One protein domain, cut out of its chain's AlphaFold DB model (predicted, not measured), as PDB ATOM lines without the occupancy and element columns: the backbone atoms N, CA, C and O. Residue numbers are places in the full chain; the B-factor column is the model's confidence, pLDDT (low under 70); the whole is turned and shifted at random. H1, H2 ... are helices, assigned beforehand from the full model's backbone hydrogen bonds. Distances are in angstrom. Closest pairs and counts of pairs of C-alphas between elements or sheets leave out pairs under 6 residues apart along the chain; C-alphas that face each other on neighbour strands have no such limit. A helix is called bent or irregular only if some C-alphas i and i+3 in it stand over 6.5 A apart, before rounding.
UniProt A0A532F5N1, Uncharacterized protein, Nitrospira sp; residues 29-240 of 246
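AT A GLANCE: This is residues 29 to 240 of the 246 residues of an uncharacterized protein of Nitrospira sp (UniProt A0A532F5N1). Three long helices, H2, H1 and H8, run lengthwise as a bundle; H1 and H2 form a hairpin and H8 crosses them slantwise. H4 and H5 bridge H2 and H8 on the side away from H1, H3 packs on residues 231 to 238 of H8, and a crossed pair, H6 and H7, packs through H7 on residues 72 to 79 of H2. Residues 169 to 174 stick out. The printed part has 212 residues, eight named helices, H1 to H8 in order, and no named strand: all helix, only just compact, close to loose, with a radius of gyration of the C-alphas of 19.8 A, and elongated, spanning 63 by 33 by 29 A.

IN THESE COORDINATES: H2, residues 69 to 98, is longest by residues and measures 42.6 A, from C-alpha 69 at (23.594, -1.392, -53.735). H1, residues 30 to 58, measures 42.7 A, and H8, residues 210 to 238, 41.3 A, ending at (32.890, 47.609, -39.166). The others are H3, 106 to 114; H4, 117 to 130; H5, 138 to 150; H6, 156 to 167; and H7, 191 to 205. H5 is only just irregular: C-alphas 147 and 150 are 6.51 A apart.

HOW THE PARTS SIT: Closest C-alphas are quoted. H2 touches H1 at a shallow tilt of 14 degrees, opposite ways (Thr 49 and Leu 81, 6.3 A). H8 touches H1 at a steep tilt of 39 degrees (Tyr 43 and Asn 225, 5.4 A). H4, with residues 118 to 123 alone, touches H8 (Ser 119 and Ala 227, 4.2 A). H6 and H7 touch, about perpendicular at 77 degrees (Gly 162 and Gly 199, 4.1 A). H1 and H4 are apart. In H1 to H8 every O i to N i+4 pair is within hydrogen-bond range.

THE WHOLE: The farthest C-alphas, of Pro 170 and Gly 240, are 66.1 A apart. The printed part has no cut. The link from H6 to H7, 23 residues, is long. Residues 173 to 174 and 206 to 211 have pLDDT under 70.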
ATOM      1  N   PRO A  29      43.567  47.033 -46.487       98.12
ATOM      2  CA  PRO A  29      44.192  46.591 -47.727       98.12
ATOM      3  C   PRO A  29      43.293  45.618 -48.500       98.12
ATOM      4  O   PRO A  29      42.594  44.784 -47.916       98.12
ATOM      5  N   GLN A  30      43.388  45.639 -49.834       98.25
ATOM      6  CA  GLN A  30      42.627  44.728 -50.702       98.25
ATOM      7  C   GLN A  30      42.875  43.251 -50.362       98.25
ATOM      8  O   GLN A  30      41.961  42.437 -50.436       98.25
ATOM      9  N   ARG A  31      44.091  42.891 -49.925       98.31
ATOM     10  CA  ARG A  31      44.425  41.521 -49.495       98.31
ATOM     11  C   ARG A  31      43.562  41.051 -48.317       98.31
ATOM     12  O   ARG A  31      43.126  39.904 -48.311       98.31
ATOM     13  N   LEU A  32      43.262  41.934 -47.360       98.50
ATOM     14  CA  LEU A  32      42.353  41.620 -46.255       98.50
ATOM     15  C   LEU A  32      40.904  41.496 -46.747       98.50
ATOM     16  O   LEU A  32      40.204  40.570 -46.349       98.50
ATOM     17  N   CYS A  33      40.469  42.374 -47.653       98.38
ATOM     18  CA  CYS A  33      39.137  42.276 -48.256       98.38
ATOM     19  C   CYS A  33      38.950  40.947 -49.009       98.38
ATOM     20  O   CYS A  33      37.945  40.263 -48.820       98.38
ATOM     21  N   ASN A  34      39.954  40.537 -49.789       98.56
ATOM     22  CA  ASN A  34      39.965  39.268 -50.515       98.56
ATOM     23  C   ASN A  34      39.918  38.065 -49.566       98.56
ATOM     24  O   ASN A  34      39.174  37.121 -49.829       98.56
ATOM     25  N   LEU A  35      40.664  38.114 -48.454       98.56
ATOM     26  CA  LEU A  35      40.584  37.088 -47.416       98.56
ATOM     27  C   LEU A  35      39.145  36.955 -46.910       98.56
ATOM     28  O   LEU A  35      38.596  35.860 -46.947       98.56
ATOM     29  N   VAL A  36      38.509  38.047 -46.472       98.38
ATOM     30  CA  VAL A  36      37.147  37.984 -45.909       98.38
ATOM     31  C   VAL A  36      36.123  37.522 -46.948       98.38
ATOM     32  O   VAL A  36      35.234  36.737 -46.618       98.38
ATOM     33  N   LEU A  37      36.274  37.927 -48.211       98.00
ATOM     34  CA  LEU A  37      35.426  37.441 -49.298       98.00
ATOM     35  C   LEU A  37      35.571  35.922 -49.500       98.00
ATOM     36  O   LEU A  37      34.572  35.214 -49.627       98.00
ATOM     37  N   ALA A  38      36.798  35.399 -49.459       98.56
ATOM     38  CA  ALA A  38      37.050  33.960 -49.522       98.56
ATOM     39  C   ALA A  38      36.496  33.216 -48.290       98.56
ATOM     40  O   ALA A  38      35.932  32.132 -48.431       98.56
ATOM     41  N   LEU A  39      36.569  33.810 -47.092       98.50
ATOM     42  CA  LEU A  39      35.947  33.252 -45.884       98.50
ATOM     43  C   LEU A  39      34.419  33.132 -46.025       98.50
ATOM     44  O   LEU A  39      33.844  32.152 -45.548       98.50
ATOM     45  N   ALA A  40      33.764  34.076 -46.711       98.31
ATOM     46  CA  ALA A  40      32.332  33.999 -47.007       98.31
ATOM     47  C   ALA A  40      31.987  32.829 -47.944       98.31
ATOM     48  O   ALA A  40      30.967  32.162 -47.760       98.31
ATOM     49  N   LEU A  41      32.851  32.531 -48.920       98.19
ATOM     50  CA  LEU A  41      32.679  31.363 -49.785       98.19
ATOM     51  C   LEU A  41      32.862  30.054 -49.005       98.19
ATOM     52  O   LEU A  41      31.992  29.190 -49.056       98.19
ATOM     53  N   ILE A  42      33.919  29.943 -48.194       97.75
ATOM     54  CA  ILE A  42      34.163  28.750 -47.364       97.75
ATOM     55  C   ILE A  42      33.021  28.522 -46.362       97.75
ATOM     56  O   ILE A  42      32.653  27.377 -46.083       97.75
ATOM     57  N   TYR A  43      32.421  29.595 -45.834       97.50
ATOM     58  CA  TYR A  43      31.194  29.505 -45.040       97.50
ATOM     59  C   TYR A  43      30.073  28.799 -45.821       97.50
ATOM     60  O   TYR A  43      29.458  27.865 -45.290       97.50
ATOM     61  N   ASN A  44      29.840  29.191 -47.078       96.56
ATOM     62  CA  ASN A  44      28.836  28.562 -47.937       96.56
ATOM     63  C   ASN A  44      29.165  27.089 -48.203       96.56
ATOM     64  O   ASN A  44      28.278  26.248 -48.087       96.56
ATOM     65  N   ASP A  45      30.421  26.749 -48.485       96.25
ATOM     66  CA  ASP A  45      30.832  25.366 -48.765       96.25
ATOM     67  C   ASP A  45      30.634  24.450 -47.550       96.25
ATOM     68  O   ASP A  45      30.072  23.351 -47.659       96.25
ATOM     69  N   CYS A  46      31.008  24.933 -46.363       94.38
ATOM     70  CA  CYS A  46      30.759  24.249 -45.097       94.38
ATOM     71  C   CYS A  46      29.250  24.063 -44.841       94.38
ATOM     72  O   CYS A  46      28.813  22.965 -44.473       94.38
ATOM     73  N   LYS A  47      28.442  25.112 -45.064       93.00
ATOM     74  CA  LYS A  47      26.980  25.080 -44.888       93.00
ATOM     75  C   LYS A  47      26.329  24.089 -45.851       93.00
ATOM     76  O   LYS A  47      25.571  23.223 -45.418       93.00
ATOM     77  N   ASN A  48      26.666  24.164 -47.134       93.12
ATOM     78  CA  ASN A  48      26.115  23.316 -48.189       93.12
ATOM     79  C   ASN A  48      26.456  21.841 -47.964       93.12
ATOM     80  O   ASN A  48      25.590  20.976 -48.088       93.12
ATOM     81  N   THR A  49      27.696  21.545 -47.570       92.81
ATOM     82  CA  THR A  49      28.113  20.165 -47.286       92.81
ATOM     83  C   THR A  49      27.413  19.615 -46.040       92.81
ATOM     84  O   THR A  49      26.990  18.457 -46.022       92.81
ATOM     85  N   THR A  50      27.226  20.447 -45.008       89.50
ATOM     86  CA  THR A  50      26.462  20.083 -43.802       89.50
ATOM     87  C   THR A  50      25.004  19.803 -44.135       89.50
ATOM     88  O   THR A  50      24.462  18.773 -43.730       89.50
ATOM     89  N   TYR A  51      24.390  20.665 -44.939       88.19
ATOM     90  CA  TYR A  51      23.019  20.491 -45.392       88.19
ATOM     91  C   TYR A  51      22.840  19.216 -46.231       88.19
ATOM     92  O   TYR A  51      21.949  18.412 -45.953       88.19
ATOM     93  N   ALA A  52      23.737  18.951 -47.184       91.50
ATOM     94  CA  ALA A  52      23.724  17.712 -47.959       91.50
ATOM     95  C   ALA A  52      23.823  16.465 -47.059       91.50
ATOM     96  O   ALA A  52      23.144  15.465 -47.303       91.50
ATOM     97  N   ALA A  53      24.619  16.526 -45.986       89.50
ATOM     98  CA  ALA A  53      24.741  15.431 -45.024       89.50
ATOM     99  C   ALA A  53      23.470  15.233 -44.180       89.50
ATOM    100  O   ALA A  53      23.154  14.098 -43.810       89.50
ATOM    101  N   LEU A  54      22.730  16.305 -43.881       87.06
ATOM    102  CA  LEU A  54      21.424  16.225 -43.220       87.06
ATOM    103  C   LEU A  54      20.375  15.594 -44.140       87.06
ATOM    104  O   LEU A  54      19.716  14.641 -43.731       87.06
ATOM    105  N   LEU A  55      20.285  16.038 -45.398       88.50
ATOM    106  CA  LEU A  55      19.372  15.446 -46.381       88.50
ATOM    107  C   LEU A  55      19.659  13.959 -46.612       88.50
ATOM    108  O   LEU A  55      18.749  13.132 -46.619       88.50
ATOM    109  N   LEU A  56      20.934  13.588 -46.745       91.62
ATOM    110  CA  LEU A  56      21.315  12.191 -46.917       91.62
ATOM    111  C   LEU A  56      20.940  11.330 -45.701       91.62
ATOM    112  O   LEU A  56      20.608  10.151 -45.859       91.62
ATOM    113  N   LYS A  57      20.983  11.891 -44.486       88.56
ATOM    114  CA  LYS A  57      20.585  11.187 -43.259       88.56
ATOM    115  C   LYS A  57      19.106  10.795 -43.294       88.56
ATOM    116  O   LYS A  57      18.787   9.677 -42.889       88.56
ATOM    117  N   ASP A  58      18.243  11.651 -43.833       87.75
ATOM    118  CA  ASP A  58      16.819  11.353 -44.040       87.75
ATOM    119  C   ASP A  58      16.601  10.257 -45.097       87.75
ATOM    120  O   ASP A  58      15.627   9.510 -45.032       87.75
ATOM    121  N   CYS A  59      17.533  10.109 -46.044       91.19
ATOM    122  CA  CYS A  59      17.529   9.045 -47.051       91.19
ATOM    123  C   CYS A  59      18.150   7.721 -46.565       91.19
ATOM    124  O   CYS A  59      18.361   6.809 -47.372       91.19
ATOM    125  N   LYS A  60      18.481   7.592 -45.273       93.94
ATOM    126  CA  LYS A  60      19.075   6.365 -44.734       93.94
ATOM    127  C   LYS A  60      18.131   5.169 -44.923       93.94
ATOM    128  O   LYS A  60      16.978   5.239 -44.496       93.94
ATOM    129  N   PRO A  61      18.600   4.043 -45.497       95.31
ATOM    130  CA  PRO A  61      17.747   2.877 -45.684       95.31
ATOM    131  C   PRO A  61      17.247   2.319 -44.344       95.31
ATOM    132  O   PRO A  61      17.984   2.267 -43.358       95.31
ATOM    133  N   ALA A  62      15.988   1.882 -44.310       93.94
ATOM    134  CA  ALA A  62      15.371   1.352 -43.098       93.94
ATOM    135  C   ALA A  62      15.935  -0.025 -42.697       93.94
ATOM    136  O   ALA A  62      16.314  -0.852 -43.533       93.94
ATOM    137  N   GLY A  63      15.914  -0.302 -41.391       94.00
ATOM    138  CA  GLY A  63      16.316  -1.585 -40.816       94.00
ATOM    139  C   GLY A  63      17.822  -1.721 -40.571       94.00
ATOM    140  O   GLY A  63      18.562  -0.742 -40.492       94.00
ATOM    141  N   LYS A  64      18.274  -2.968 -40.389       93.81
ATOM    142  CA  LYS A  64      19.694  -3.276 -40.160       93.81
ATOM    143  C   LYS A  64      20.496  -3.103 -41.461       93.81
ATOM    144  O   LYS A  64      19.960  -3.452 -42.516       93.81
ATOM    145  N   PRO A  65      21.761  -2.638 -41.393       92.06
ATOM    146  CA  PRO A  65      22.649  -2.577 -42.552       92.06
ATOM    147  C   PRO A  65      22.708  -3.906 -43.312       92.06
ATOM    148  O   PRO A  65      22.791  -4.969 -42.694       92.06
ATOM    149  N   LYS A  66      22.661  -3.851 -44.649       92.25
ATOM    150  CA  LYS A  66      22.745  -5.024 -45.537       92.25
ATOM    151  C   LYS A  66      23.803  -4.806 -46.612       92.25
ATOM    152  O   LYS A  66      24.020  -3.680 -47.045       92.25
ATOM    153  N   ILE A  67      24.400  -5.890 -47.098       89.88
ATOM    154  CA  ILE A  67      25.298  -5.853 -48.257       89.88
ATOM    155  C   ILE A  67      24.439  -5.784 -49.523       89.88
ATOM    156  O   ILE A  67      23.971  -6.804 -50.024       89.88
ATOM    157  N   ASN A  68      24.160  -4.571 -50.001       92.62
ATOM    158  CA  ASN A  68      23.482  -4.330 -51.273       92.62
ATOM    159  C   ASN A  68      23.787  -2.923 -51.816       92.62
ATOM    160  O   ASN A  68      24.379  -2.087 -51.130       92.62
ATOM    161  N   ALA A  69      23.350  -2.660 -53.051       94.56
ATOM    162  CA  ALA A  69      23.594  -1.392 -53.735       94.56
ATOM    163  C   ALA A  69      23.023  -0.176 -52.987       94.56
ATOM    164  O   ALA A  69      23.658   0.871 -52.953       94.56
ATOM    165  N   VAL A  70      21.852  -0.317 -52.357       95.62
ATOM    166  CA  VAL A  70      21.164   0.785 -51.665       95.62
ATOM    167  C   VAL A  70      21.956   1.237 -50.436       95.62
ATOM    168  O   VAL A  70      22.288   2.415 -50.310       95.62
ATOM    169  N   TRP A  71      22.320   0.298 -49.559       95.38
ATOM    170  CA  TRP A  71      23.140   0.583 -48.379       95.38
ATOM    171  C   TRP A  71      24.551   1.037 -48.751       95.38
ATOM    172  O   TRP A  71      25.051   1.985 -48.149       95.38
ATOM    173  N   GLY A  72      25.171   0.404 -49.750       94.00
ATOM    174  CA  GLY A  72      26.504   0.780 -50.220       94.00
ATOM    175  C   GLY A  72      26.544   2.195 -50.797       94.00
ATOM    176  O   GLY A  72      27.466   2.952 -50.502       94.00
ATOM    177  N   THR A  73      25.528   2.584 -51.574       96.19
ATOM    178  CA  THR A  73      25.446   3.930 -52.153       96.19
ATOM    179  C   THR A  73      25.230   4.967 -51.064       96.19
ATOM    180  O   THR A  73      25.933   5.971 -51.050       96.19
ATOM    181  N   TRP A  74      24.310   4.715 -50.129       96.00
ATOM    182  CA  TRP A  74      24.076   5.625 -49.010       96.00
ATOM    183  C   TRP A  74      25.344   5.824 -48.165       96.00
ATOM    184  O   TRP A  74      25.789   6.957 -47.991       96.00
ATOM    185  N   ALA A  75      25.968   4.732 -47.706       92.94
ATOM    186  CA  ALA A  75      27.143   4.795 -46.836       92.94
ATOM    187  C   ALA A  75      28.344   5.446 -47.534       92.94
ATOM    188  O   ALA A  75      29.028   6.283 -46.949       92.94
ATOM    189  N   GLY A  76      28.594   5.099 -48.798       93.75
ATOM    190  CA  GLY A  76      29.695   5.692 -49.544       93.75
ATOM    191  C   GLY A  76      29.477   7.181 -49.846       93.75
ATOM    192  O   GLY A  76      30.438   7.947 -49.870       93.75
ATOM    193  N   THR A  77      28.233   7.627 -50.058       95.50
ATOM    194  CA  THR A  77      27.933   9.062 -50.205       95.50
ATOM    195  C   THR A  77      28.109   9.805 -48.876       95.50
ATOM    196  O   THR A  77      28.680  10.892 -48.878       95.50
ATOM    197  N   ASP A  78      27.724   9.213 -47.742       92.81
ATOM    198  CA  ASP A  78      27.930   9.815 -46.411       92.81
ATOM    199  C   ASP A  78      29.429  10.005 -46.122       92.81
ATOM    200  O   ASP A  78      29.874  11.094 -45.757       92.81
ATOM    201  N   TRP A  79      30.242   8.990 -46.427       90.62
ATOM    202  CA  TRP A  79      31.702   9.075 -46.351       90.62
ATOM    203  C   TRP A  79      32.318  10.095 -47.309       90.62
ATOM    204  O   TRP A  79      33.343  10.705 -46.997       90.62
ATOM    205  N   HIS A  80      31.732  10.289 -48.489       92.88
ATOM    206  CA  HIS A  80      32.184  11.327 -49.406       92.88
ATOM    207  C   HIS A  80      31.915  12.729 -48.847       92.88
ATOM    208  O   HIS A  80      32.842  13.534 -48.818       92.88
ATOM    209  N   LEU A  81      30.709  12.991 -48.335       93.12
ATOM    210  CA  LEU A  81      30.367  14.271 -47.704       93.12
ATOM    211  C   LEU A  81      31.262  14.561 -46.493       93.12
ATOM    212  O   LEU A  81      31.752  15.676 -46.339       93.12
ATOM    213  N   PHE A  82      31.557  13.543 -45.683       90.56
ATOM    214  CA  PHE A  82      32.529  13.653 -44.595       90.56
ATOM    215  C   PHE A  82      33.925  14.079 -45.085       90.56
ATOM    216  O   PHE A  82      34.558  14.941 -44.477       90.56
ATOM    217  N   ARG A  83      34.411  13.522 -46.203       91.50
ATOM    218  CA  ARG A  83      35.691  13.946 -46.797       91.50
ATOM    219  C   ARG A  83      35.638  15.368 -47.343       91.50
ATOM    220  O   ARG A  83      36.599  16.101 -47.150       91.50
ATOM    221  N   LEU A  84      34.529  15.778 -47.959       92.88
ATOM    222  CA  LEU A  84      34.360  17.155 -48.436       92.88
ATOM    223  C   LEU A  84      34.420  18.168 -47.286       92.88
ATOM    224  O   LEU A  84      35.085  19.190 -47.412       92.88
ATOM    225  N   MET A  85      33.818  17.854 -46.134       92.88
ATOM    226  CA  MET A  85      33.934  18.681 -44.925       92.88
ATOM    227  C   MET A  85      35.393  18.860 -44.486       92.88
ATOM    228  O   MET A  85      35.823  19.969 -44.179       92.88
ATOM    229  N   ILE A  86      36.169  17.775 -44.478       92.50
ATOM    230  CA  ILE A  86      37.599  17.817 -44.145       92.50
ATOM    231  C   ILE A  86      38.382  18.637 -45.174       92.50
ATOM    232  O   ILE A  86      39.241  19.426 -44.786       92.50
ATOM    233  N   SER A  87      38.073  18.467 -46.463       92.25
ATOM    234  CA  SER A  87      38.702  19.218 -47.556       92.25
ATOM    235  C   SER A  87      38.477  20.721 -47.393       92.25
ATOM    236  O   SER A  87      39.444  21.473 -47.427       92.25
ATOM    237  N   ALA A  88      37.246  21.153 -47.102       94.31
ATOM    238  CA  ALA A  88      36.930  22.566 -46.887       94.31
ATOM    239  C   ALA A  88      37.719  23.170 -45.710       94.31
ATOM    240  O   ALA A  88      38.274  24.264 -45.813       94.31
ATOM    241  N   VAL A  89      37.842  22.439 -44.594       95.00
ATOM    242  CA  VAL A  89      38.663  22.881 -43.450       95.00
ATOM    243  C   VAL A  89      40.151  22.913 -43.813       95.00
ATOM    244  O   VAL A  89      40.886  23.784 -43.350       95.00
ATOM    245  N   HIS A  90      40.620  21.986 -44.648       93.56
ATOM    246  CA  HIS A  90      41.996  22.001 -45.125       93.56
ATOM    247  C   HIS A  90      42.298  23.199 -46.036       93.56
ATOM    248  O   HIS A  90      43.300  23.881 -45.829       93.56
ATOM    249  N   GLU A  91      41.428  23.489 -46.999       94.69
ATOM    250  CA  GLU A  91      41.554  24.663 -47.867       94.69
ATOM    251  C   GLU A  91      41.520  25.961 -47.054       94.69
ATOM    252  O   GLU A  91      42.314  26.868 -47.306       94.69
ATOM    253  N   LEU A  92      40.704  26.013 -45.995       96.44
ATOM    254  CA  LEU A  92      40.725  27.112 -45.035       96.44
ATOM    255  C   LEU A  92      42.095  27.264 -44.354       96.44
ATOM    256  O   LEU A  92      42.578  28.384 -44.217       96.44
ATOM    257  N   PHE A  93      42.764  26.172 -43.964       95.94
ATOM    258  CA  PHE A  93      44.127  26.265 -43.426       95.94
ATOM    259  C   PHE A  93      45.116  26.851 -44.432       95.94
ATOM    260  O   PHE A  93      45.921  27.697 -44.044       95.94
ATOM    261  N   ILE A  94      45.053  26.421 -45.695       94.94
ATOM    262  CA  ILE A  94      45.911  26.950 -46.764       94.94
ATOM    263  C   ILE A  94      45.647  28.446 -46.954       94.94
ATOM    264  O   ILE A  94      46.591  29.232 -46.981       94.94
ATOM    265  N   LEU A  95      44.376  28.855 -47.016       97.31
ATOM    266  CA  LEU A  95      43.992  30.257 -47.177       97.31
ATOM    267  C   LEU A  95      44.545  31.131 -46.042       97.31
ATOM    268  O   LEU A  95      45.133  32.181 -46.299       97.31
ATOM    269  N   ILE A  96      44.387  30.682 -44.793       97.00
ATOM    270  CA  ILE A  96      44.892  31.384 -43.605       97.00
ATOM    271  C   ILE A  96      46.420  31.461 -43.607       97.00
ATOM    272  O   ILE A  96      46.975  32.485 -43.217       97.00
ATOM    273  N   GLN A  97      47.104  30.401 -44.045       95.25
ATOM    274  CA  GLN A  97      48.562  30.390 -44.168       95.25
ATOM    275  C   GLN A  97      49.058  31.374 -45.227       95.25
ATOM    276  O   GLN A  97      50.014  32.100 -44.965       95.25
ATOM    277  N   ASP A  98      48.397  31.436 -46.382       97.00
ATOM    278  CA  ASP A  98      48.754  32.383 -47.438       97.00
ATOM    279  C   ASP A  98      48.558  33.836 -46.978       97.00
ATOM    280  O   ASP A  98      49.351  34.709 -47.312       97.00
ATOM    281  N   HIS A  99      47.552  34.103 -46.142       97.62
ATOM    282  CA  HIS A  99      47.185  35.452 -45.693       97.62
ATOM    283  C   HIS A  99      47.686  35.799 -44.280       97.62
ATOM    284  O   HIS A  99      47.105  36.662 -43.619       97.62
ATOM    285  N   GLN A 100      48.745  35.144 -43.786       95.44
ATOM    286  CA  GLN A 100      49.248  35.359 -42.418       95.44
ATOM    287  C   GLN A 100      49.586  36.822 -42.107       95.44
ATOM    288  O   GLN A 100      49.372  37.273 -40.982       95.44
ATOM    289  N   ASP A 101      50.074  37.561 -43.101       95.00
ATOM    290  CA  ASP A 101      50.487  38.958 -42.987       95.00
ATOM    291  C   ASP A 101      49.335  39.900 -42.603       95.00
ATOM    292  O   ASP A 101      49.534  40.857 -41.854       95.00
ATOM    293  N   VAL A 102      48.109  39.601 -43.047       97.31
ATOM    294  CA  VAL A 102      46.925  40.425 -42.754       97.31
ATOM    295  C   VAL A 102      46.146  39.964 -41.519       97.31
ATOM    296  O   VAL A 102      45.249  40.680 -41.072       97.31
ATOM    297  N   LEU A 103      46.488  38.821 -40.911       96.56
ATOM    298  CA  LEU A 103      45.780  38.306 -39.725       96.56
ATOM    299  C   LEU A 103      45.930  39.212 -38.496       96.56
ATOM    300  O   LEU A 103      45.037  39.270 -37.650       96.56
ATOM    301  N   THR A 104      47.050  39.928 -38.400       96.06
ATOM    302  CA  THR A 104      47.345  40.868 -37.308       96.06
ATOM    303  C   THR A 104      46.991  42.313 -37.648       96.06
ATOM    304  O   THR A 104      47.276  43.210 -36.855       96.06
ATOM    305  N   HIS A 105      46.380  42.562 -38.809       98.06
ATOM    306  CA  HIS A 105      45.970  43.899 -39.217       98.06
ATOM    307  C   HIS A 105      44.974  44.496 -38.206       98.06
ATOM    308  O   HIS A 105      44.015  43.830 -37.808       98.06
ATOM    309  N   GLU A 106      45.164  45.761 -37.806       97.88
ATOM    310  CA  GLU A 106      44.399  46.388 -36.713       97.88
ATOM    311  C   GLU A 106      42.883  46.309 -36.944       97.88
ATOM    312  O   GLU A 106      42.115  46.008 -36.025       97.88
ATOM    313  N   PHE A 107      42.453  46.520 -38.191       98.00
ATOM    314  CA  PHE A 107      41.049  46.405 -38.578       98.00
ATOM    315  C   PHE A 107      40.476  45.011 -38.289       98.00
ATOM    316  O   PHE A 107      39.443  44.890 -37.633       98.00
ATOM    317  N   LEU A 108      41.165  43.946 -38.713       98.06
ATOM    318  CA  LEU A 108      40.703  42.577 -38.488       98.06
ATOM    319  C   LEU A 108      40.702  42.234 -36.996       98.06
ATOM    320  O   LEU A 108      39.760  41.616 -36.507       98.06
ATOM    321  N   VAL A 109      41.699  42.696 -36.240       97.88
ATOM    322  CA  VAL A 109      41.734  42.522 -34.780       97.88
ATOM    323  C   VAL A 109      40.507  43.160 -34.113       97.88
ATOM    324  O   VAL A 109      39.934  42.567 -33.195       97.88
ATOM    325  N   LYS A 110      40.062  44.340 -34.570       97.69
ATOM    326  CA  LYS A 110      38.820  44.974 -34.087       97.69
ATOM    327  C   LYS A 110      37.586  44.134 -34.424       97.69
ATOM    328  O   LYS A 110      36.768  43.915 -33.535       97.69
ATOM    329  N   VAL A 111      37.493  43.611 -35.647       98.12
ATOM    330  CA  VAL A 111      36.404  42.710 -36.078       98.12
ATOM    331  C   VAL A 111      36.352  41.454 -35.197       98.12
ATOM    332  O   VAL A 111      35.313  41.133 -34.624       98.12
ATOM    333  N   VAL A 112      37.488  40.780 -34.992       98.06
ATOM    334  CA  VAL A 112      37.592  39.562 -34.164       98.06
ATOM    335  C   VAL A 112      37.148  39.819 -32.716       98.06
ATOM    336  O   VAL A 112      36.458  38.994 -32.106       98.06
ATOM    337  N   LYS A 113      37.475  40.993 -32.160       97.81
ATOM    338  CA  LYS A 113      37.051  41.414 -30.812       97.81
ATOM    339  C   LYS A 113      35.543  41.660 -30.673       97.81
ATOM    340  O   LYS A 113      35.068  41.724 -29.540       97.81
ATOM    341  N   GLN A 114      34.797  41.773 -31.767       97.12
ATOM    342  CA  GLN A 114      33.335  41.922 -31.752       97.12
ATOM    343  C   GLN A 114      32.596  40.591 -31.913       97.12
ATOM    344  O   GLN A 114      31.382  40.526 -31.722       97.12
ATOM    345  N   LEU A 115      33.311  39.510 -32.235       97.94
ATOM    346  CA  LEU A 115      32.715  38.182 -32.335       97.94
ATOM    347  C   LEU A 115      32.210  37.699 -30.975       97.94
ATOM    348  O   LEU A 115      32.816  37.987 -29.934       97.94
ATOM    349  N   HIS A 116      31.155  36.880 -31.011       97.50
ATOM    350  CA  HIS A 116      30.717  36.102 -29.856       97.50
ATOM    351  C   HIS A 116      31.898  35.282 -29.289       97.50
ATOM    352  O   HIS A 116      32.701  34.773 -30.079       97.50
ATOM    353  N   PRO A 117      32.031  35.117 -27.956       97.25
ATOM    354  CA  PRO A 117      33.198  34.467 -27.352       97.25
ATOM    355  C   PRO A 117      33.538  33.085 -27.927       97.25
ATOM    356  O   PRO A 117      34.709  32.773 -28.126       97.25
ATOM    357  N   THR A 118      32.530  32.268 -28.248       96.12
ATOM    358  CA  THR A 118      32.739  30.934 -28.840       96.12
ATOM    359  C   THR A 118      33.269  31.001 -30.276       96.12
ATOM    360  O   THR A 118      34.220  30.293 -30.611       96.12
ATOM    361  N   SER A 119      32.716  31.886 -31.109       97.50
ATOM    362  CA  SER A 119      33.181  32.146 -32.477       97.50
ATOM    363  C   SER A 119      34.605  32.694 -32.487       97.50
ATOM    364  O   SER A 119      35.446  32.229 -33.255       97.50
ATOM    365  N   ARG A 120      34.905  33.629 -31.578       97.50
ATOM    366  CA  ARG A 120      36.255  34.171 -31.399       97.50
ATOM    367  C   ARG A 120      37.251  33.077 -31.046       97.50
ATOM    368  O   ARG A 120      38.258  32.936 -31.730       97.50
ATOM    369  N   LYS A 121      36.936  32.260 -30.037       96.31
ATOM    370  CA  LYS A 121      37.787  31.140 -29.624       96.31
ATOM    371  C   LYS A 121      38.037  30.164 -30.780       96.31
ATOM    372  O   LYS A 121      39.152  29.671 -30.938       96.31
ATOM    373  N   SER A 122      37.013  29.888 -31.587       96.56
ATOM    374  CA  SER A 122      37.122  28.995 -32.747       96.56
ATOM    375  C   SER A 122      38.058  29.570 -33.814       96.56
ATOM    376  O   SER A 122      38.940  28.859 -34.294       96.56
ATOM    377  N   TRP A 123      37.938  30.867 -34.121       97.44
ATOM    378  CA  TRP A 123      38.841  31.585 -35.028       97.44
ATOM    379  C   TRP A 123      40.292  31.628 -34.524       97.44
ATOM    380  O   TRP A 123      41.229  31.340 -35.269       97.44
ATOM    381  N   GLU A 124      40.495  31.944 -33.247       95.62
ATOM    382  CA  GLU A 124      41.822  31.960 -32.619       95.62
ATOM    383  C   GLU A 124      42.461  30.565 -32.636       95.62
ATOM    384  O   GLU A 124      43.640  30.416 -32.948       95.62
ATOM    385  N   SER A 125      41.674  29.519 -32.377       95.62
ATOM    386  CA  SER A 125      42.151  28.134 -32.432       95.62
ATOM    387  C   SER A 125      42.508  27.707 -33.858       95.62
ATOM    388  O   SER A 125      43.524  27.041 -34.054       95.62
ATOM    389  N   LEU A 126      41.710  28.112 -34.854       95.94
ATOM    390  CA  LEU A 126      41.986  27.883 -36.274       95.94
ATOM    391  C   LEU A 126      43.302  28.540 -36.693       95.94
ATOM    392  O   LEU A 126      44.177  27.865 -37.227       95.94
ATOM    393  N   THR A 127      43.450  29.839 -36.443       95.44
ATOM    394  CA  THR A 127      44.642  30.604 -36.836       95.44
ATOM    395  C   THR A 127      45.892  30.114 -36.107       95.44
ATOM    396  O   THR A 127      46.930  29.921 -36.737       95.44
ATOM    397  N   ALA A 128      45.793  29.786 -34.815       92.88
ATOM    398  CA  ALA A 128      46.883  29.163 -34.067       92.88
ATOM    399  C   ALA A 128      47.284  27.801 -34.666       92.88
ATOM    400  O   ALA A 128      48.469  27.549 -34.904       92.88
ATOM    401  N   ALA A 129      46.307  26.936 -34.961       92.50
ATOM    402  CA  ALA A 129      46.551  25.644 -35.596       92.50
ATOM    403  C   ALA A 129      47.127  25.794 -37.015       92.50
ATOM    404  O   ALA A 129      47.993  25.006 -37.390       92.50
ATOM    405  N   ALA A 130      46.717  26.807 -37.783       91.81
ATOM    406  CA  ALA A 130      47.259  27.120 -39.107       91.81
ATOM    407  C   ALA A 130      48.737  27.532 -39.029       91.81
ATOM    408  O   ALA A 130      49.557  27.053 -39.815       91.81
ATOM    409  N   SER A 131      49.093  28.333 -38.023       89.38
ATOM    410  CA  SER A 131      50.459  28.804 -37.758       89.38
ATOM    411  C   SER A 131      51.365  27.763 -37.087       89.38
ATOM    412  O   SER A 131      52.538  28.030 -36.851       89.38
ATOM    413  N   GLY A 132      50.858  26.559 -36.795       87.88
ATOM    414  CA  GLY A 132      51.652  25.460 -36.226       87.88
ATOM    415  C   GLY A 132      51.752  25.458 -34.701       87.88
ATOM    416  O   GLY A 132      52.558  24.711 -34.147       87.88
ATOM    417  N   ALA A 133      50.928  26.244 -34.004       89.62
ATOM    418  CA  ALA A 133      50.820  26.137 -32.555       89.62
ATOM    419  C   ALA A 133      50.269  24.759 -32.150       89.62
ATOM    420  O   ALA A 133      49.476  24.151 -32.871       89.62
ATOM    421  N   THR A 134      50.665  24.281 -30.967       86.75
ATOM    422  CA  THR A 134      50.148  23.031 -30.392       86.75
ATOM    423  C   THR A 134      49.001  23.346 -29.420       86.75
ATOM    424  O   THR A 134      49.253  23.857 -28.325       86.75
ATOM    425  N   PRO A 135      47.740  23.074 -29.786       84.81
ATOM    426  CA  PRO A 135      46.578  23.364 -28.967       84.81
ATOM    427  C   PRO A 135      46.430  22.369 -27.815       84.81
ATOM    428  O   PRO A 135      46.762  21.186 -27.918       84.81
ATOM    429  N   LYS A 136      45.882  22.869 -26.705       83.12
ATOM    430  CA  LYS A 136      45.655  22.095 -25.476       83.12
ATOM    431  C   LYS A 136      44.217  21.603 -25.319       83.12
ATOM    432  O   LYS A 136      43.984  20.733 -24.482       83.12
ATOM    433  N   ASP A 137      43.268  22.123 -26.090       86.25
ATOM    434  CA  ASP A 137      41.869  21.697 -26.045       86.25
ATOM    435  C   ASP A 137      41.516  20.705 -27.165       86.25
ATOM    436  O   ASP A 137      42.276  20.505 -28.116       86.25
ATOM    437  N   ASP A 138      40.378  20.022 -27.015       86.81
ATOM    438  CA  ASP A 138      39.934  18.995 -27.965       86.81
ATOM    439  C   ASP A 138      39.659  19.559 -29.359       86.81
ATOM    440  O   ASP A 138      39.992  18.916 -30.357       86.81
ATOM    441  N   PHE A 139      39.098  20.767 -29.427       89.75
ATOM    442  CA  PHE A 139      38.796  21.453 -30.679       89.75
ATOM    443  C   PHE A 139      40.067  21.702 -31.495       89.75
ATOM    444  O   PHE A 139      40.176  21.250 -32.636       89.75
ATOM    445  N   GLY A 140      41.075  22.335 -30.892       88.62
ATOM    446  CA  GLY A 140      42.345  22.575 -31.561       88.62
ATOM    447  C   GLY A 140      43.084  21.276 -31.899       88.62
ATOM    448  O   GLY A 140      43.677  21.167 -32.973       88.62
ATOM    449  N   ARG A 141      43.033  20.250 -31.034       88.75
ATOM    450  CA  ARG A 141      43.619  18.936 -31.358       88.75
ATOM    451  C   ARG A 141      42.981  18.322 -32.601       88.75
ATOM    452  O   ARG A 141      43.696  17.757 -33.429       88.75
ATOM    453  N   MET A 142      41.662  18.442 -32.747       89.25
ATOM    454  CA  MET A 142      40.963  17.956 -33.934       89.25
ATOM    455  C   MET A 142      41.353  18.749 -35.184       89.25
ATOM    456  O   MET A 142      41.643  18.151 -36.216       89.25
ATOM    457  N   LEU A 143      41.454  20.074 -35.076       91.31
ATOM    458  CA  LEU A 143      41.953  20.942 -36.145       91.31
ATOM    459  C   LEU A 143      43.354  20.536 -36.629       91.31
ATOM    460  O   LEU A 143      43.572  20.379 -37.830       91.31
ATOM    461  N   LEU A 144      44.291  20.284 -35.709       89.75
ATOM    462  CA  LEU A 144      45.614  19.773 -36.076       89.75
ATOM    463  C   LEU A 144      45.551  18.393 -36.728       89.75
ATOM    464  O   LEU A 144      46.307  18.118 -37.660       89.75
ATOM    465  N   ARG A 145      44.663  17.515 -36.252       87.38
ATOM    466  CA  ARG A 145      44.478  16.188 -36.843       87.38
ATOM    467  C   ARG A 145      44.014  16.291 -38.291       87.38
ATOM    468  O   ARG A 145      44.594  15.636 -39.156       87.38
ATOM    469  N   ILE A 146      43.023  17.146 -38.548       88.25
ATOM    470  CA  ILE A 146      42.537  17.455 -39.894       88.25
ATOM    471  C   ILE A 146      43.703  17.924 -40.764       88.25
ATOM    472  O   ILE A 146      43.980  17.296 -41.784       88.25
ATOM    473  N   ARG A 147      44.426  18.958 -40.310       87.12
ATOM    474  CA  ARG A 147      45.549  19.573 -41.031       87.12
ATOM    475  C   ARG A 147      46.669  18.586 -41.369       87.12
ATOM    476  O   ARG A 147      47.242  18.676 -42.447       87.12
ATOM    477  N   ASN A 148      47.017  17.687 -40.451       85.56
ATOM    478  CA  ASN A 148      48.230  16.875 -40.584       85.56
ATOM    479  C   ASN A 148      47.975  15.484 -41.170       85.56
ATOM    480  O   ASN A 148      48.856  14.930 -41.819       85.56
ATOM    481  N   GLN A 149      46.813  14.888 -40.894       79.62
ATOM    482  CA  GLN A 149      46.577  13.465 -41.159       79.62
ATOM    483  C   GLN A 149      45.482  13.233 -42.197       79.62
ATOM    484  O   GLN A 149      45.532  12.247 -42.922       79.62
ATOM    485  N   MET A 150      44.490  14.121 -42.293       80.00
ATOM    486  CA  MET A 150      43.246  13.814 -43.011       80.00
ATOM    487  C   MET A 150      43.130  14.495 -44.379       80.00
ATOM    488  O   MET A 150      42.157  14.255 -45.085       80.00
ATOM    489  N   VAL A 151      44.125  15.296 -44.758       71.50
ATOM    490  CA  VAL A 151      44.161  16.121 -45.976       71.50
ATOM    491  C   VAL A 151      44.205  15.305 -47.268       71.50
ATOM    492  O   VAL A 151      43.556  15.637 -48.257       71.50
ATOM    493  N   PHE A 152      44.982  14.221 -47.283       74.50
ATOM    494  CA  PHE A 152      45.248  13.473 -48.509       74.50
ATOM    495  C   PHE A 152      44.212  12.369 -48.708       74.50
ATOM    496  O   PHE A 152      44.423  11.201 -48.386       74.50
ATOM    497  N   HIS A 153      43.066  12.750 -49.271       76.56
ATOM    498  CA  HIS A 153      41.965  11.828 -49.572       76.56
ATOM    499  C   HIS A 153      42.264  10.827 -50.695       76.56
ATOM    500  O   HIS A 153      41.521   9.857 -50.851       76.56
ATOM    501  N   TYR A 154      43.335  11.061 -51.456       84.31
ATOM    502  CA  TYR A 154      43.777  10.240 -52.581       84.31
ATOM    503  C   TYR A 154      45.199   9.700 -52.378       84.31
ATOM    504  O   TYR A 154      45.960   9.631 -53.335       84.31
ATOM    505  N   ASP A 155      45.578   9.328 -51.150       87.81
ATOM    506  CA  ASP A 155      46.837   8.613 -50.894       87.81
ATOM    507  C   ASP A 155      46.722   7.143 -51.348       87.81
ATOM    508  O   ASP A 155      46.047   6.351 -50.679       87.81
ATOM    509  N   PRO A 156      47.386   6.718 -52.443       91.12
ATOM    510  CA  PRO A 156      47.254   5.352 -52.938       91.12
ATOM    511  C   PRO A 156      47.758   4.310 -51.934       91.12
ATOM    512  O   PRO A 156      47.216   3.203 -51.876       91.12
ATOM    513  N   LYS A 157      48.774   4.646 -51.121       90.94
ATOM    514  CA  LYS A 157      49.330   3.726 -50.119       90.94
ATOM    515  C   LYS A 157      48.359   3.547 -48.957       90.94
ATOM    516  O   LYS A 157      48.058   2.404 -48.605       90.94
ATOM    517  N   GLY A 158      47.838   4.645 -48.411       89.31
ATOM    518  CA  GLY A 158      46.811   4.642 -47.370       89.31
ATOM    519  C   GLY A 158      45.529   3.936 -47.808       89.31
ATOM    520  O   GLY A 158      45.045   3.043 -47.111       89.31
ATOM    521  N   ILE A 159      45.027   4.237 -49.012       91.75
ATOM    522  CA  ILE A 159      43.844   3.572 -49.584       91.75
ATOM    523  C   ILE A 159      44.079   2.067 -49.721       91.75
ATOM    524  O   ILE A 159      43.230   1.271 -49.318       91.75
ATOM    525  N   PHE A 160      45.234   1.642 -50.245       93.25
ATOM    526  CA  PHE A 160      45.541   0.218 -50.353       93.25
ATOM    527  C   PHE A 160      45.663  -0.458 -48.979       93.25
ATOM    528  O   PHE A 160      45.184  -1.579 -48.801       93.25
ATOM    529  N   ALA A 161      46.251   0.209 -47.981       90.44
ATOM    530  CA  ALA A 161      46.286  -0.298 -46.608       90.44
ATOM    531  C   ALA A 161      44.869  -0.505 -46.043       90.44
ATOM    532  O   ALA A 161      44.573  -1.580 -45.509       90.44
ATOM    533  N   GLY A 162      43.972   0.462 -46.255       90.31
ATOM    534  CA  GLY A 162      42.554   0.355 -45.916       90.31
ATOM    535  C   GLY A 162      41.849  -0.797 -46.639       90.31
ATOM    536  O   GLY A 162      41.150  -1.588 -46.002       90.31
ATOM    537  N   PHE A 163      42.102  -0.969 -47.941       92.19
ATOM    538  CA  PHE A 163      41.573  -2.084 -48.735       92.19
ATOM    539  C   PHE A 163      41.995  -3.444 -48.163       92.19
ATOM    540  O   PHE A 163      41.149  -4.310 -47.935       92.19
ATOM    541  N   LYS A 164      43.294  -3.629 -47.873       91.25
ATOM    542  CA  LYS A 164      43.813  -4.878 -47.291       91.25
ATOM    543  C   LYS A 164      43.130  -5.211 -45.967       91.25
ATOM    544  O   LYS A 164      42.775  -6.360 -45.734       91.25
ATOM    545  N   ARG A 165      42.924  -4.214 -45.105       85.44
ATOM    546  CA  ARG A 165      42.267  -4.403 -43.803       85.44
ATOM    547  C   ARG A 165      40.792  -4.756 -43.930       85.44
ATOM    548  O   ARG A 165      40.272  -5.475 -43.084       85.44
ATOM    549  N   HIS A 166      40.123  -4.235 -44.953       86.19
ATOM    550  CA  HIS A 166      38.711  -4.506 -45.163       86.19
ATOM    551  C   HIS A 166      38.482  -5.899 -45.762       86.19
ATOM    552  O   HIS A 166      37.661  -6.649 -45.243       86.19
ATOM    553  N   PHE A 167      39.225  -6.248 -46.818       87.94
ATOM    554  CA  PHE A 167      38.937  -7.425 -47.649       87.94
ATOM    555  C   PHE A 167      39.930  -8.581 -47.495       87.94
ATOM    556  O   PHE A 167      39.589  -9.719 -47.798       87.94
ATOM    557  N   LEU A 168      41.167  -8.321 -47.062       88.62
ATOM    558  CA  LEU A 168      42.245  -9.320 -47.062       88.62
ATOM    559  C   LEU A 168      42.636  -9.797 -45.653       88.62
ATOM    560  O   LEU A 168      43.713 -10.365 -45.478       88.62
ATOM    561  N   ILE A 169      41.784  -9.582 -44.644       84.75
ATOM    562  CA  ILE A 169      42.002 -10.135 -43.299       84.75
ATOM    563  C   ILE A 169      41.418 -11.552 -43.187       84.75
ATOM    564  O   ILE A 169      40.326 -11.790 -43.708       84.75
ATOM    565  N   PRO A 170      42.080 -12.487 -42.472       79.75
ATOM    566  CA  PRO A 170      41.672 -13.896 -42.425       79.75
ATOM    567  C   PRO A 170      40.209 -14.128 -42.022       79.75
ATOM    568  O   PRO A 170      39.551 -15.025 -42.538       79.75
ATOM    569  N   THR A 171      39.679 -13.284 -41.136       77.81
ATOM    570  CA  THR A 171      38.311 -13.380 -40.606       77.81
ATOM    571  C   THR A 171      37.231 -12.851 -41.550       77.81
ATOM    572  O   THR A 171      36.052 -13.059 -41.282       77.81
ATOM    573  N   ARG A 172      37.606 -12.177 -42.645       73.38
ATOM    574  CA  ARG A 172      36.687 -11.578 -43.629       73.38
ATOM    575  C   ARG A 172      36.985 -11.993 -45.064       73.38
ATOM    576  O   ARG A 172      36.496 -11.371 -45.992       73.38
ATOM    577  N   LEU A 173      37.735 -13.074 -45.279       69.12
ATOM    578  CA  LEU A 173      38.059 -13.553 -46.632       69.12
ATOM    579  C   LEU A 173      36.820 -13.922 -47.471       69.12
ATOM    580  O   LEU A 173      36.906 -14.009 -48.696       69.12
ATOM    581  N   GLN A 174      35.676 -14.145 -46.819       69.12
ATOM    582  CA  GLN A 174      34.393 -14.378 -47.484       69.12
ATOM    583  C   GLN A 174      33.693 -13.078 -47.916       69.12
ATOM    584  O   GLN A 174      32.831 -13.125 -48.795       69.12
ATOM    585  N   ASP A 175      34.081 -11.924 -47.363       79.44
ATOM    586  CA  ASP A 175      33.565 -10.617 -47.763       79.44
ATOM    587  C   ASP A 175      34.159 -10.266 -49.130       79.44
ATOM    588  O   ASP A 175      35.311  -9.853 -49.272       79.44
ATOM    589  N   ARG A 176      33.374 -10.480 -50.187       85.19
ATOM    590  CA  ARG A 176      33.795 -10.162 -51.553       85.19
ATOM    591  C   ARG A 176      33.696  -8.659 -51.795       85.19
ATOM    592  O   ARG A 176      32.686  -8.039 -51.475       85.19
ATOM    593  N   ALA A 177      34.713  -8.090 -52.435       91.31
ATOM    594  CA  ALA A 177      34.613  -6.768 -53.042       91.31
ATOM    595  C   ALA A 177      33.527  -6.780 -54.132       91.31
ATOM    596  O   ALA A 177      33.453  -7.720 -54.925       91.31
ATOM    597  N   PHE A 178      32.692  -5.742 -54.180       92.31
ATOM    598  CA  PHE A 178      31.579  -5.665 -55.127       92.31
ATOM    599  C   PHE A 178      31.456  -4.279 -55.763       92.31
ATOM    600  O   PHE A 178      31.964  -3.276 -55.250       92.31
ATOM    601  N   ILE A 179      30.791  -4.245 -56.916       96.75
ATOM    602  CA  ILE A 179      30.545  -3.054 -57.731       96.75
ATOM    603  C   ILE A 179      29.119  -3.101 -58.281       96.75
ATOM    604  O   ILE A 179      28.580  -4.181 -58.516       96.75
ATOM    605  N   SER A 180      28.548  -1.932 -58.549       97.31
ATOM    606  CA  SER A 180      27.473  -1.793 -59.533       97.31
ATOM    607  C   SER A 180      28.137  -1.397 -60.846       97.31
ATOM    608  O   SER A 180      28.924  -0.449 -60.864       97.31
ATOM    609  N   ARG A 181      27.884  -2.135 -61.929       97.12
ATOM    610  CA  ARG A 181      28.475  -1.872 -63.248       97.12
ATOM    611  C   ARG A 181      27.361  -1.684 -64.267       97.12
ATOM    612  O   ARG A 181      26.744  -2.660 -64.682       97.12
ATOM    613  N   GLY A 182      27.132  -0.439 -64.670       95.75
ATOM    614  CA  GLY A 182      26.159  -0.080 -65.695       95.75
ATOM    615  C   GLY A 182      26.780   0.747 -66.817       95.75
ATOM    616  O   GLY A 182      27.987   0.967 -66.858       95.75
ATOM    617  N   LEU A 183      25.933   1.212 -67.737       96.44
ATOM    618  CA  LEU A 183      26.333   2.052 -68.875       96.44
ATOM    619  C   LEU A 183      26.233   3.560 -68.579       96.44
ATOM    620  O   LEU A 183      26.421   4.379 -69.472       96.44
ATOM    621  N   SER A 184      25.919   3.940 -67.338       96.44
ATOM    622  CA  SER A 184      25.787   5.336 -66.911       96.44
ATOM    623  C   SER A 184      26.416   5.568 -65.539       96.44
ATOM    624  O   SER A 184      26.641   4.622 -64.774       96.44
ATOM    625  N   MET A 185      26.660   6.842 -65.212       93.94
ATOM    626  CA  MET A 185      27.149   7.265 -63.895       93.94
ATOM    627  C   MET A 185      26.197   6.830 -62.771       93.94
ATOM    628  O   MET A 185      26.647   6.304 -61.763       93.94
ATOM    629  N   GLY A 186      24.879   6.976 -62.961       93.56
ATOM    630  CA  GLY A 186      23.883   6.579 -61.958       93.56
ATOM    631  C   GLY A 186      23.766   5.063 -61.756       93.56
ATOM    632  O   GLY A 186      23.398   4.613 -60.675       93.56
ATOM    633  N   ALA A 187      24.109   4.268 -62.774       95.62
ATOM    634  CA  ALA A 187      24.062   2.806 -62.715       95.62
ATOM    635  C   ALA A 187      25.385   2.164 -62.250       95.62
ATOM    636  O   ALA A 187      25.474   0.936 -62.177       95.62
ATOM    637  N   SER A 188      26.414   2.966 -61.954       97.06
ATOM    638  CA  SER A 188      27.764   2.478 -61.655       97.06
ATOM    639  C   SER A 188      28.273   2.977 -60.306       97.06
ATOM    640  O   SER A 188      28.110   4.144 -59.967       97.06
ATOM    641  N   ARG A 189      28.927   2.101 -59.534       96.69
ATOM    642  CA  ARG A 189      29.596   2.474 -58.280       96.69
ATOM    643  C   ARG A 189      30.650   1.452 -57.866       96.69
ATOM    644  O   ARG A 189      30.398   0.248 -57.876       96.69
ATOM    645  N   PHE A 190      31.806   1.944 -57.429       96.88
ATOM    646  CA  PHE A 190      32.912   1.134 -56.921       96.88
ATOM    647  C   PHE A 190      32.881   1.041 -55.387       96.88
ATOM    648  O   PHE A 190      33.652   1.709 -54.703       96.88
ATOM    649  N   TYR A 191      32.006   0.197 -54.828       95.38
ATOM    650  CA  TYR A 191      31.829   0.097 -53.366       95.38
ATOM    651  C   TYR A 191      33.098  -0.340 -52.620       95.38
ATOM    652  O   TYR A 191      33.320   0.055 -51.477       95.38
ATOM    653  N   PHE A 192      33.964  -1.124 -53.266       94.38
ATOM    654  CA  PHE A 192      35.245  -1.521 -52.679       94.38
ATOM    655  C   PHE A 192      36.182  -0.332 -52.417       94.38
ATOM    656  O   PHE A 192      36.980  -0.384 -51.483       94.38
ATOM    657  N   ALA A 193      36.090   0.734 -53.220       94.81
ATOM    658  CA  ALA A 193      36.893   1.937 -53.037       94.81
ATOM    659  C   ALA A 193      36.383   2.751 -51.838       94.81
ATOM    660  O   ALA A 193      37.188   3.199 -51.024       94.81
ATOM    661  N   ASP A 194      35.058   2.859 -51.679       93.94
ATOM    662  CA  ASP A 194      34.436   3.483 -50.503       93.94
ATOM    663  C   ASP A 194      34.865   2.761 -49.211       93.94
ATOM    664  O   ASP A 194      35.328   3.389 -48.258       93.94
ATOM    665  N   ALA A 195      34.804   1.426 -49.212       91.19
ATOM    666  CA  ALA A 195      35.228   0.591 -48.088       91.19
ATOM    667  C   ALA A 195      36.731   0.717 -47.769       91.19
ATOM    668  O   ALA A 195      37.125   0.707 -46.599       91.19
ATOM    669  N   ALA A 196      37.575   0.849 -48.798       92.19
ATOM    670  CA  ALA A 196      39.011   1.056 -48.636       92.19
ATOM    671  C   ALA A 196      39.322   2.407 -47.982       92.19
ATOM    672  O   ALA A 196      40.122   2.470 -47.048       92.19
ATOM    673  N   VAL A 197      38.654   3.472 -48.430       90.25
ATOM    674  CA  VAL A 197      38.782   4.813 -47.847       90.25
ATOM    675  C   VAL A 197      38.306   4.819 -46.400       90.25
ATOM    676  O   VAL A 197      39.023   5.311 -45.533       90.25
ATOM    677  N   GLU A 198      37.148   4.225 -46.108       88.06
ATOM    678  CA  GLU A 198      36.694   4.061 -44.727       88.06
ATOM    679  C   GLU A 198      37.770   3.359 -43.886       88.06
ATOM    680  O   GLU A 198      38.156   3.870 -42.834       88.06
ATOM    681  N   GLY A 199      38.298   2.225 -44.362       86.94
ATOM    682  CA  GLY A 199      39.356   1.468 -43.688       86.94
ATOM    683  C   GLY A 199      40.615   2.293 -43.409       86.94
ATOM    684  O   GLY A 199      41.174   2.194 -42.316       86.94
ATOM    685  N   TYR A 200      41.018   3.141 -44.358       87.38
ATOM    686  CA  TYR A 200      42.129   4.079 -44.194       87.38
ATOM    687  C   TYR A 200      41.848   5.102 -43.083       87.38
ATOM    688  O   TYR A 200      42.666   5.283 -42.180       87.38
ATOM    689  N   PHE A 201      40.653   5.698 -43.054       83.81
ATOM    690  CA  PHE A 201      40.264   6.598 -41.964       83.81
ATOM    691  C   PHE A 201      40.222   5.891 -40.609       83.81
ATOM    692  O   PHE A 201      40.707   6.443 -39.621       83.81
ATOM    693  N   ARG A 202      39.718   4.652 -40.550       81.19
ATOM    694  CA  ARG A 202      39.716   3.852 -39.312       81.19
ATOM    695  C   ARG A 202      41.119   3.601 -38.772       81.19
ATOM    696  O   ARG A 202      41.290   3.514 -37.561       81.19
ATOM    697  N   GLU A 203      42.113   3.463 -39.643       79.31
ATOM    698  CA  GLU A 203      43.514   3.324 -39.248       79.31
ATOM    699  C   GLU A 203      44.061   4.607 -38.630       79.31
ATOM    700  O   GLU A 203      44.671   4.551 -37.566       79.31
ATOM    701  N   MET A 204      43.784   5.750 -39.256       77.38
ATOM    702  CA  MET A 204      44.231   7.047 -38.753       77.38
ATOM    703  C   MET A 204      43.610   7.398 -37.400       77.38
ATOM    704  O   MET A 204      44.245   8.093 -36.602       77.38
ATOM    705  N   VAL A 205      42.373   6.943 -37.143       72.94
ATOM    706  CA  VAL A 205      41.641   7.294 -35.916       72.94
ATOM    707  C   VAL A 205      41.526   6.234 -34.837       72.94
ATOM    708  O   VAL A 205      41.262   6.576 -33.691       72.94
ATOM    709  N   GLY A 206      41.793   4.974 -35.160       69.06
ATOM    710  CA  GLY A 206      41.529   3.849 -34.270       69.06
ATOM    711  C   GLY A 206      40.098   3.319 -34.425       69.06
ATOM    712  O   GLY A 206      39.141   4.060 -34.657       69.06
ATOM    713  N   GLN A 207      39.935   1.997 -34.302       60.91
ATOM    714  CA  GLN A 207      38.705   1.288 -34.689       60.91
ATOM    715  C   GLN A 207      37.439   1.712 -33.916       60.91
ATOM    716  O   GLN A 207      36.348   1.633 -34.482       60.91
ATOM    717  N   GLY A 208      37.576   2.181 -32.668       59.88
ATOM    718  CA  GLY A 208      36.462   2.617 -31.814       59.88
ATOM    719  C   GLY A 208      36.047   4.084 -31.978       59.88
ATOM    720  O   GLY A 208      34.972   4.462 -31.524       59.88
ATOM    721  N   GLU A 209      36.851   4.915 -32.648       67.38
ATOM    722  CA  GLU A 209      36.624   6.367 -32.669       67.38
ATOM    723  C   GLU A 209      35.907   6.871 -33.919       67.38
ATOM    724  O   GLU A 209      35.507   8.023 -33.966       67.38
ATOM    725  N   VAL A 210      35.711   6.039 -34.940       69.50
ATOM    726  CA  VAL A 210      35.277   6.496 -36.273       69.50
ATOM    727  C   VAL A 210      33.882   7.130 -36.267       69.50
ATOM    728  O   VAL A 210      33.669   8.175 -36.877       69.50
ATOM    729  N   GLY A 211      32.934   6.533 -35.537       69.44
ATOM    730  CA  GLY A 211      31.601   7.121 -35.370       69.44
ATOM    731  C   GLY A 211      31.671   8.468 -34.647       69.44
ATOM    732  O   GLY A 211      31.098   9.452 -35.108       69.44
ATOM    733  N   HIS A 212      32.465   8.537 -33.575       78.69
ATOM    734  CA  HIS A 212      32.712   9.773 -32.830       78.69
ATOM    735  C   HIS A 212      33.470  10.819 -33.651       78.69
ATOM    736  O   HIS A 212      33.229  12.007 -33.482       78.69
ATOM    737  N   LEU A 213      34.351  10.402 -34.558       81.19
ATOM    738  CA  LEU A 213      35.097  11.284 -35.442       81.19
ATOM    739  C   LEU A 213      34.154  12.024 -36.382       81.19
ATOM    740  O   LEU A 213      34.278  13.233 -36.515       81.19
ATOM    741  N   SER A 214      33.199  11.321 -36.994       81.19
ATOM    742  CA  SER A 214      32.223  11.957 -37.887       81.19
ATOM    743  C   SER A 214      31.434  13.066 -37.186       81.19
ATOM    744  O   SER A 214      31.260  14.138 -37.756       81.19
ATOM    745  N   VAL A 215      31.038  12.840 -35.928       85.38
ATOM    746  CA  VAL A 215      30.365  13.839 -35.087       85.38
ATOM    747  C   VAL A 215      31.318  14.986 -34.758       85.38
ATOM    748  O   VAL A 215      31.017  16.125 -35.081       85.38
ATOM    749  N   LYS A 216      32.519  14.691 -34.246       87.62
ATOM    750  CA  LYS A 216      33.514  15.717 -33.893       87.62
ATOM    751  C   LYS A 216      33.901  16.608 -35.075       87.62
ATOM    752  O   LYS A 216      34.113  17.798 -34.891       87.62
ATOM    753  N   ILE A 217      34.026  16.051 -36.281       88.31
ATOM    754  CA  ILE A 217      34.320  16.837 -37.487       88.31
ATOM    755  C   ILE A 217      33.142  17.746 -37.834       88.31
ATOM    756  O   ILE A 217      33.372  18.907 -38.154       88.31
ATOM    757  N   ARG A 218      31.897  17.260 -37.732       89.38
ATOM    758  CA  ARG A 218      30.708  18.107 -37.923       89.38
ATOM    759  C   ARG A 218      30.672  19.241 -36.896       89.38
ATOM    760  O   ARG A 218      30.508  20.382 -37.306       89.38
ATOM    761  N   ASP A 219      30.945  18.957 -35.622       91.62
ATOM    762  CA  ASP A 219      31.011  19.974 -34.561       91.62
ATOM    763  C   ASP A 219      32.108  21.019 -34.841       91.62
ATOM    764  O   ASP A 219      31.925  22.218 -34.607       91.62
ATOM    765  N   VAL A 220      33.260  20.577 -35.370       93.62
ATOM    766  CA  VAL A 220      34.343  21.477 -35.791       93.62
ATOM    767  C   VAL A 220      33.890  22.371 -36.938       93.62
ATOM    768  O   VAL A 220      34.052  23.586 -36.854       93.62
ATOM    769  N   VAL A 221      33.312  21.785 -37.987       95.12
ATOM    770  CA  VAL A 221      32.812  22.524 -39.153       95.12
ATOM    771  C   VAL A 221      31.746  23.527 -38.736       95.12
ATOM    772  O   VAL A 221      31.827  24.674 -39.153       95.12
ATOM    773  N   GLU A 222      30.799  23.143 -37.884       94.31
ATOM    774  CA  GLU A 222      29.746  24.025 -37.376       94.31
ATOM    775  C   GLU A 222      30.322  25.204 -36.579       94.31
ATOM    776  O   GLU A 222      30.001  26.363 -36.848       94.31
ATOM    777  N   SER A 223      31.245  24.933 -35.654       95.75
ATOM    778  CA  SER A 223      31.899  25.978 -34.855       95.75
ATOM    779  C   SER A 223      32.699  26.953 -35.725       95.75
ATOM    780  O   SER A 223      32.664  28.166 -35.503       95.75
ATOM    781  N   LEU A 224      33.400  26.439 -36.743       96.69
ATOM    782  CA  LEU A 224      34.078  27.271 -37.735       96.69
ATOM    783  C   LEU A 224      33.071  28.069 -38.564       96.69
ATOM    784  O   LEU A 224      33.270  29.260 -38.758       96.69
ATOM    785  N   ASN A 225      31.969  27.458 -38.997       96.25
ATOM    786  CA  ASN A 225      30.934  28.108 -39.797       96.25
ATOM    787  C   ASN A 225      30.360  29.342 -39.075       96.25
ATOM    788  O   ASN A 225      30.303  30.424 -39.658       96.25
ATOM    789  N   PHE A 226      30.061  29.235 -37.775       96.69
ATOM    790  CA  PHE A 226      29.647  30.383 -36.959       96.69
ATOM    791  C   PHE A 226      30.735  31.453 -36.800       96.69
ATOM    792  O   PHE A 226      30.422  32.643 -36.699       96.69
ATOM    793  N   ALA A 227      32.010  31.062 -36.755       98.00
ATOM    794  CA  ALA A 227      33.114  32.015 -36.724       98.00
ATOM    795  C   ALA A 227      33.245  32.777 -38.048       98.00
ATOM    796  O   ALA A 227      33.357  34.000 -38.029       98.00
ATOM    797  N   LEU A 228      33.167  32.073 -39.180       98.56
ATOM    798  CA  LEU A 228      33.231  32.663 -40.516       98.56
ATOM    799  C   LEU A 228      32.056  33.613 -40.770       98.56
ATOM    800  O   LEU A 228      32.277  34.737 -41.208       98.56
ATOM    801  N   LEU A 229      30.831  33.208 -40.413       97.69
ATOM    802  CA  LEU A 229      29.651  34.072 -40.503       97.69
ATOM    803  C   LEU A 229      29.850  35.367 -39.715       97.69
ATOM    804  O   LEU A 229      29.674  36.455 -40.254       97.69
ATOM    805  N   GLY A 230      30.249  35.242 -38.447       97.56
ATOM    806  CA  GLY A 230      30.474  36.397 -37.588       97.56
ATOM    807  C   GLY A 230      31.586  37.307 -38.110       97.56
ATOM    808  O   GLY A 230      31.465  38.521 -38.007       97.56
ATOM    809  N   LEU A 231      32.655  36.748 -38.685       98.06
ATOM    810  CA  LEU A 231      33.735  37.535 -39.286       98.06
ATOM    811  C   LEU A 231      33.242  38.357 -40.469       98.06
ATOM    812  O   LEU A 231      33.531  39.547 -40.525       98.06
ATOM    813  N   VAL A 232      32.497  37.741 -41.386       98.06
ATOM    814  CA  VAL A 232      31.972  38.420 -42.575       98.06
ATOM    815  C   VAL A 232      30.966  39.501 -42.177       98.06
ATOM    816  O   VAL A 232      31.106  40.644 -42.604       98.06
ATOM    817  N   ASP A 233      30.012  39.172 -41.300       97.12
ATOM    818  CA  ASP A 233      29.008  40.117 -40.789       97.12
ATOM    819  C   ASP A 233      29.663  41.325 -40.103       97.12
ATOM    820  O   ASP A 233      29.437  42.480 -40.473       97.12
ATOM    821  N   ARG A 234      30.554  41.068 -39.136       97.19
ATOM    822  CA  ARG A 234      31.233  42.139 -38.399       97.19
ATOM    823  C   ARG A 234      32.206  42.919 -39.264       97.19
ATOM    824  O   ARG A 234      32.383  44.104 -39.016       97.19
ATOM    825  N   PHE A 235      32.810  42.308 -40.279       97.69
ATOM    826  CA  PHE A 235      33.643  43.031 -41.234       97.69
ATOM    827  C   PHE A 235      32.817  44.046 -42.030       97.69
ATOM    828  O   PHE A 235      33.187  45.218 -42.062       97.69
ATOM    829  N   ILE A 236      31.676  43.635 -42.595       96.38
ATOM    830  CA  ILE A 236      30.778  44.524 -43.353       96.38
ATOM    831  C   ILE A 236      30.287  45.679 -42.469       96.38
ATOM    832  O   ILE A 236      30.374  46.845 -42.860       96.38
ATOM    833  N   GLN A 237      29.852  45.380 -41.243       94.31
ATOM    834  CA  GLN A 237      29.400  46.401 -40.294       94.31
ATOM    835  C   GLN A 237      30.533  47.345 -39.865       94.31
ATOM    836  O   GLN A 237      30.345  48.560 -39.822       94.31
ATOM    837  N   GLN A 238      31.727  46.814 -39.575       93.56
ATOM    838  CA  GLN A 238      32.890  47.609 -39.166       93.56
ATOM    839  C   GLN A 238      33.406  48.509 -40.296       93.56
ATOM    840  O   GLN A 238      33.975  49.564 -40.016       93.56
ATOM    841  N   ARG A 239      33.188  48.123 -41.560       92.81
ATOM    842  CA  ARG A 239      33.433  48.968 -42.739       92.81
ATOM    843  C   ARG A 239      32.445  50.145 -42.843       92.81
ATOM    844  O   ARG A 239      32.642  51.015 -43.679       92.81
ATOM    845  N   GLY A 240      31.424  50.199 -41.983       84.94
ATOM    846  CA  GLY A 240      30.428  51.271 -41.936       84.94
ATOM    847  C   GLY A 240      29.194  51.014 -42.803       84.94
ATOM    848  O   GLY A 240      28.358  51.904 -42.948       84.94
TER     849      GLY A 240